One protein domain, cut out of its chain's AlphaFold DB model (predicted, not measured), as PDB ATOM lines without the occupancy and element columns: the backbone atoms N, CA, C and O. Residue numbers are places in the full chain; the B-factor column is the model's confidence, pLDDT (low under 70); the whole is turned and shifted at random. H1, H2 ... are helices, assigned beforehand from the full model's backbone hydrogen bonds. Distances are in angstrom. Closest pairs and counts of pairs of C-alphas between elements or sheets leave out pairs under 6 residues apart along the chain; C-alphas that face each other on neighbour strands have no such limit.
ATOM      1  N   ALA A  22      33.862  58.234   7.552       52.75
ATOM      2  CA  ALA A  22      32.659  57.503   7.194       52.75
ATOM      3  C   ALA A  22      32.959  56.106   6.603       52.75
ATOM      4  O   ALA A  22      32.268  55.130   6.902       52.75
ATOM      5  N   ALA A  23      34.027  55.975   5.817       56.66
ATOM      6  CA  ALA A  23      34.341  54.732   5.117       56.66
ATOM      7  C   ALA A  23      34.914  53.630   6.027       56.66
ATOM      8  O   ALA A  23      34.868  52.455   5.667       56.66
ATOM      9  N   THR A  24      35.464  53.983   7.192       61.62
ATOM     10  CA  THR A  24      36.085  53.013   8.109       61.62
ATOM     11  C   THR A  24      35.147  52.568   9.222       61.62
ATOM     12  O   THR A  24      35.125  51.386   9.543       61.62
ATOM     13  N   GLU A  25      34.336  53.477   9.774       58.31
ATOM     14  CA  GLU A  25      33.481  53.167  10.933       58.31
ATOM     15  C   GLU A  25      31.976  53.215  10.642       58.31
ATOM     16  O   GLU A  25      31.210  52.510  11.294       58.31
ATOM     17  N   THR A  26      31.514  53.995   9.655       53.03
ATOM     18  CA  THR A  26      30.073  54.316   9.534       53.03
ATOM     19  C   THR A  26      29.257  53.351   8.667       53.03
ATOM     20  O   THR A  26      28.131  53.650   8.279       53.03
ATOM     21  N   GLY A  27      29.784  52.160   8.373       66.31
ATOM     22  CA  GLY A  27      29.028  51.101   7.692       66.31
ATOM     23  C   GLY A  27      28.840  51.292   6.182       66.31
ATOM     24  O   GLY A  27      28.223  50.441   5.540       66.31
ATOM     25  N   GLN A  28      29.392  52.350   5.581       84.69
ATOM     26  CA  GLN A  28      29.429  52.470   4.126       84.69
ATOM     27  C   GLN A  28      30.474  51.510   3.546       84.69
ATOM     28  O   GLN A  28      31.674  51.641   3.796       84.69
ATOM     29  N   ILE A  29      30.018  50.548   2.743       91.31
ATOM     30  CA  ILE A  29      30.908  49.665   1.986       91.31
ATOM     31  C   ILE A  29      31.400  50.420   0.748       91.31
ATOM     32  O   ILE A  29      30.591  50.851  -0.072       91.31
ATOM     33  N   VAL A  30      32.717  50.556   0.606       92.44
ATOM     34  CA  VAL A  30      33.356  51.195  -0.553       92.44
ATOM     35  C   VAL A  30      33.815  50.109  -1.518       92.44
ATOM     36  O   VAL A  30      34.498  49.161  -1.122       92.44
ATOM     37  N   SER A  31      33.429  50.211  -2.788       95.69
ATOM     38  CA  SER A  31      33.724  49.175  -3.780       95.69
ATOM     39  C   SER A  31      35.185  49.201  -4.247       95.69
ATOM     40  O   SER A  31      35.859  50.231  -4.224       95.69
ATOM     41  N   VAL A  32      35.678  48.071  -4.761       96.75
ATOM     42  CA  VAL A  32      37.042  47.964  -5.317       96.75
ATOM     43  C   VAL A  32      37.337  49.026  -6.395       96.75
ATOM     44  O   VAL A  32      38.406  49.636  -6.335       96.75
ATOM     45  N   PRO A  33      36.455  49.305  -7.382       97.56
ATOM     46  CA  PRO A  33      36.720  50.344  -8.380       97.56
ATOM     47  C   PRO A  33      36.827  51.757  -7.798       97.56
ATOM     48  O   PRO A  33      37.627  52.548  -8.294       97.56
ATOM     49  N   GLU A  34      36.045  52.083  -6.766       94.62
ATOM     50  CA  GLU A  34      36.139  53.370  -6.064       94.62
ATOM     51  C   GLU A  34      37.478  53.477  -5.334       94.62
ATOM     52  O   GLU A  34      38.212  54.447  -5.513       94.62
ATOM     53  N   LEU A  35      37.864  52.415  -4.628       95.38
ATOM     54  CA  LEU A  35      39.145  52.335  -3.936       95.38
ATOM     55  C   LEU A  35      40.351  52.370  -4.875       95.38
ATOM     56  O   LEU A  35      41.406  52.867  -4.495       95.38
ATOM     57  N   LYS A  36      40.233  51.872  -6.108       96.31
ATOM     58  CA  LYS A  36      41.296  52.005  -7.120       96.31
ATOM     59  C   LYS A  36      41.468  53.447  -7.599       96.31
ATOM     60  O   LYS A  36      42.583  53.825  -7.950       96.31
ATOM     61  N   LYS A  37      40.392  54.240  -7.606       96.56
ATOM     62  CA  LYS A  37      40.405  55.653  -8.017       96.56
ATOM     63  C   LYS A  37      40.858  56.587  -6.896       96.56
ATOM     64  O   LYS A  37      41.459  57.612  -7.195       96.56
ATOM     65  N   ASP A  38      40.611  56.223  -5.638       92.44
ATOM     66  CA  ASP A  38      40.994  57.018  -4.470       92.44
ATOM     67  C   ASP A  38      41.982  56.263  -3.567       92.44
ATOM     68  O   ASP A  38      41.621  55.458  -2.705       92.44
ATOM     69  N   ALA A  39      43.272  56.545  -3.770       92.25
ATOM     70  CA  ALA A  39      44.343  55.946  -2.982       92.25
ATOM     71  C   ALA A  39      44.333  56.384  -1.510       92.25
ATOM     72  O   ALA A  39      44.786  55.618  -0.660       92.25
ATOM     73  N   VAL A  40      43.816  57.578  -1.195       93.56
ATOM     74  CA  VAL A  40      43.773  58.098   0.180       93.56
ATOM     75  C   VAL A  40      42.761  57.300   0.992       93.56
ATOM     76  O   VAL A  40      43.093  56.796   2.066       93.56
ATOM     77  N   ILE A  41      41.554  57.112   0.451       91.75
ATOM     78  CA  ILE A  41      40.515  56.299   1.095       91.75
ATOM     79  C   ILE A  41      40.981  54.850   1.232       91.75
ATOM     80  O   ILE A  41      40.858  54.265   2.309       91.75
ATOM     81  N   ARG A  42      41.581  54.277   0.179       93.81
ATOM     82  CA  ARG A  42      42.092  52.900   0.211       93.81
ATOM     83  C   ARG A  42      43.155  52.705   1.294       93.81
ATOM     84  O   ARG A  42      43.063  51.744   2.051       93.81
ATOM     85  N   HIS A  43      44.121  53.622   1.407       94.06
ATOM     86  CA  HIS A  43      45.135  53.582   2.466       94.06
ATOM     87  C   HIS A  43      44.516  53.696   3.857       94.06
ATOM     88  O   HIS A  43      44.914  52.960   4.756       94.06
ATOM     89  N   LYS A  44      43.542  54.594   4.038       93.00
ATOM     90  CA  LYS A  44      42.877  54.778   5.329       93.00
ATOM     91  C   LYS A  44      42.118  53.526   5.763       93.00
ATOM     92  O   LYS A  44      42.254  53.104   6.907       93.00
ATOM     93  N   ILE A  45      41.366  52.914   4.847       92.75
ATOM     94  CA  ILE A  45      40.670  51.651   5.109       92.75
ATOM     95  C   ILE A  45      41.673  50.556   5.449       92.75
ATOM     96  O   ILE A  45      41.491  49.867   6.446       92.75
ATOM     97  N   TRP A  46      42.750  50.415   4.672       94.12
ATOM     98  CA  TRP A  46      43.754  49.394   4.954       94.12
ATOM     99  C   TRP A  46      44.420  49.592   6.319       94.12
ATOM    100  O   TRP A  46      44.535  48.634   7.076       94.12
ATOM    101  N   ALA A  47      44.792  50.826   6.673       94.38
ATOM    102  CA  ALA A  47      45.344  51.142   7.988       94.38
ATOM    103  C   ALA A  47      44.382  50.735   9.116       94.38
ATOM    104  O   ALA A  47      44.786  50.025  10.033       94.38
ATOM    105  N   TRP A  48      43.098  51.076   8.987       92.81
ATOM    106  CA  TRP A  48      42.060  50.658   9.930       92.81
ATOM    107  C   TRP A  48      41.930  49.127  10.025       92.81
ATOM    108  O   TRP A  48      41.783  48.579  11.116       92.81
ATOM    109  N   CYS A  49      42.052  48.396   8.914       93.06
ATOM    110  CA  CYS A  49      42.060  46.929   8.936       93.06
ATOM    111  C   CYS A  49      43.250  46.358   9.726       93.06
ATOM    112  O   CYS A  49      43.099  45.343  10.405       93.06
ATOM    113  N   GLN A  50      44.417  47.008   9.662       94.25
ATOM    114  CA  GLN A  50      45.644  46.571  10.341       94.25
ATOM    115  C   GLN A  50      45.668  46.881  11.844       94.25
ATOM    116  O   GLN A  50      46.436  46.258  12.572       94.25
ATOM    117  N   GLU A  51      44.833  47.801  12.331       94.12
ATOM    118  CA  GLU A  51      44.730  48.096  13.768       94.12
ATOM    119  C   GLU A  51      44.179  46.914  14.575       94.12
ATOM    120  O   GLU A  51      44.570  46.719  15.724       94.12
ATOM    121  N   ASN A  52      43.269  46.126  13.989       92.56
ATOM    122  CA  ASN A  52      42.694  44.953  14.647       92.56
ATOM    123  C   ASN A  52      42.401  43.831  13.629       92.56
ATOM    124  O   ASN A  52      41.241  43.557  13.300       92.56
ATOM    125  N   PRO A  53      43.448  43.192  13.074       88.88
ATOM    126  CA  PRO A  53      43.316  42.311  11.918       88.88
ATOM    127  C   PRO A  53      42.495  41.057  12.230       88.88
ATOM    128  O   PRO A  53      41.790  40.575  11.353       88.88
ATOM    129  N   GLY A  54      42.520  40.552  13.468       91.56
ATOM    130  CA  GLY A  54      41.733  39.377  13.855       91.56
ATOM    131  C   GLY A  54      40.225  39.587  13.695       91.56
ATOM    132  O   GLY A  54      39.530  38.714  13.182       91.56
ATOM    133  N   GLU A  55      39.728  40.763  14.076       90.06
ATOM    134  CA  GLU A  55      38.306  41.106  13.978       90.06
ATOM    135  C   GLU A  55      37.928  41.649  12.592       90.06
ATOM    136  O   GLU A  55      36.832  41.389  12.095       90.06
ATOM    137  N   ARG A  56      38.834  42.401  11.948       90.62
ATOM    138  CA  ARG A  56      38.511  43.199  10.755       90.62
ATOM    139  C   ARG A  56      38.854  42.529   9.424       90.62
ATOM    140  O   ARG A  56      38.283  42.926   8.413       90.62
ATOM    141  N   HIS A  57      39.714  41.504   9.382       86.62
ATOM    142  CA  HIS A  57      40.174  40.876   8.125       86.62
ATOM    143  C   HIS A  57      39.025  40.465   7.186       86.62
ATOM    144  O   HIS A  57      39.127  40.640   5.975       86.62
ATOM    145  N   GLY A  58      37.921  39.949   7.737       89.19
ATOM    146  CA  GLY A  58      36.760  39.505   6.959       89.19
ATOM    147  C   GLY A  58      35.752  40.601   6.604       89.19
ATOM    148  O   GLY A  58      34.763  40.321   5.929       89.19
ATOM    149  N   MET A  59      35.952  41.839   7.064       92.56
ATOM    150  CA  MET A  59      34.995  42.912   6.808       92.56
ATOM    151  C   MET A  59      35.058  43.350   5.337       92.56
ATOM    152  O   MET A  59      36.154  43.443   4.775       92.56
ATOM    153  N   PRO A  60      33.913  43.674   4.701       94.50
ATOM    154  CA  PRO A  60      33.857  43.964   3.265       94.50
ATOM    155  C   PRO A  60      34.870  45.013   2.791       94.50
ATOM    156  O   PRO A  60      35.497  44.837   1.750       94.50
ATOM    157  N   ASN A  61      35.092  46.071   3.573       93.62
ATOM    158  CA  ASN A  61      36.046  47.121   3.216       93.62
ATOM    159  C   ASN A  61      37.506  46.649   3.268       93.62
ATOM    160  O   ASN A  61      38.302  47.085   2.440       93.62
ATOM    161  N   CYS A  62      37.857  45.716   4.157       94.50
ATOM    162  CA  CYS A  62      39.200  45.139   4.210       94.50
ATOM    163  C   CYS A  62      39.473  44.224   3.017       94.50
ATOM    164  O   CYS A  62      40.520  44.340   2.380       94.50
ATOM    165  N   LEU A  63      38.493  43.395   2.646       95.69
ATOM    166  CA  LEU A  63      38.568  42.565   1.441       95.69
ATOM    167  C   LEU A  63      38.666  43.433   0.178       95.69
ATOM    168  O   LEU A  63      39.508  43.197  -0.690       95.69
ATOM    169  N   ASN A  64      37.853  44.488   0.094       95.88
ATOM    170  CA  ASN A  64      37.875  45.403  -1.042       95.88
ATOM    171  C   ASN A  64      39.194  46.180  -1.132       95.88
ATOM    172  O   ASN A  64      39.707  46.366  -2.234       95.88
ATOM    173  N   ALA A  65      39.760  46.615  -0.002       95.19
ATOM    174  CA  ALA A  65      41.056  47.288   0.029       95.19
ATOM    175  C   ALA A  65      42.185  46.367  -0.455       95.19
ATOM    176  O   ALA A  65      42.981  46.806  -1.287       95.19
ATOM    177  N   ALA A  66      42.194  45.097  -0.032       95.12
ATOM    178  CA  ALA A  66      43.166  44.109  -0.501       95.12
ATOM    179  C   ALA A  66      43.062  43.893  -2.024       95.12
ATOM    180  O   ALA A  66      44.015  44.077  -2.782       95.12
ATOM    181  N   HIS A  67      41.848  43.647  -2.527       97.44
ATOM    182  CA  HIS A  67      41.599  43.509  -3.969       97.44
ATOM    183  C   HIS A  67      41.854  44.793  -4.779       97.44
ATOM    184  O   HIS A  67      42.017  44.745  -6.005       97.44
ATOM    185  N   ALA A  68      41.883  45.950  -4.117       96.38
ATOM    186  CA  ALA A  68      42.229  47.229  -4.719       96.38
ATOM    187  C   ALA A  68      43.744  47.511  -4.734       96.38
ATOM    188  O   ALA A  68      44.141  48.503  -5.348       96.38
ATOM    189  N   GLY A  69      44.574  46.641  -4.145       93.88
ATOM    190  CA  GLY A  69      46.037  46.686  -4.251       93.88
ATOM    191  C   GLY A  69      46.796  46.761  -2.924       93.88
ATOM    192  O   GLY A  69      47.852  47.392  -2.904       93.88
TER     193      GLY A  69
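What this domain is: This is residues 22 to 69 of the 70 residues of an uncharacterized protein of Methylotenera sp (UniProt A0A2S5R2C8). A small helical body is built along one longer helix, H3, with the shorter H5 packed on it at a steep angle and two short helices near its ends, H2 at the beginning and H4 past the end. The first printed residues make a small turn of helix, H1, which packs on H3 as well, and residues 26 to 31 lead from it to H2. The printed part has 48 residues with five named helices, in the order H1, H2, H3, H4, H5, and no named strand; the class is all helix. The whole is compact, with a radius of gyration of the C-alphas of 9.3 A and spans of 27 by 21 by 15 A.

Where its parts are: The printed part begins with H1, residues 22 to 25, whose first C-alpha, of Ala 22, is at (32.659, 57.503, 7.194). H2 follows at residues 32 to 37 and is 8.8 A long from first to last C-alpha. H3, residues 39 to 51, is the longest helix at 18.5 A; its C-alpha 39 is at (44.343, 55.946, -2.982). H4 is residues 53 to 56. H5, residues 60 to 67, is 10.6 A long and ends with C-alpha 67 at (41.599, 43.509, -3.969).

How they stand to each other: H3 is the hub and touches three helices. It touches H5 with 9 pairs of C-alphas within 8 A, the closest being those of Arg 42 and Ala 65 at 5.7 A; the two run opposite ways at a steep tilt of 65 degrees. H3 touches H1, where the closest C-alphas are those of Thr 24 and Ile 45, 5.6 A apart. H3 and H2 touch only at the corner by their link, and only just, with 3 pairs of C-alphas within 8 A; H3 does so with residues 41 to 42 alone, and the closest C-alphas, of Leu 35 and Arg 42, are 5.1 A apart. H2 touches H5, with the C-alphas of Val 32 and Asn 64 closest at 5.1 A, and they run the same way at a steep tilt of 63 degrees. H4 is close to H3 but not clearly touching, the closest C-alphas being those of Cys 49 and Arg 56 at 5.5 A. H4 is apart from H1 and H2. In H2, H3 and H5 every O i to N i+4 pair is within hydrogen-bond range, while H1 and H4 are too short for such a pair, and in each of them the one O i to N i+3 pair is not within range.

The domain as a whole: The two C-alphas farthest apart are those of Lys 37 and Gly 54, at 27.3 A. The printed part has no cut. The links H2 to H3, H3 to H4 and H4 to H5 are tight, and H1 to H2 is short; no link is long. The mean pLDDT of the printed part is 89.0, and residues 22 to 27 are under 70.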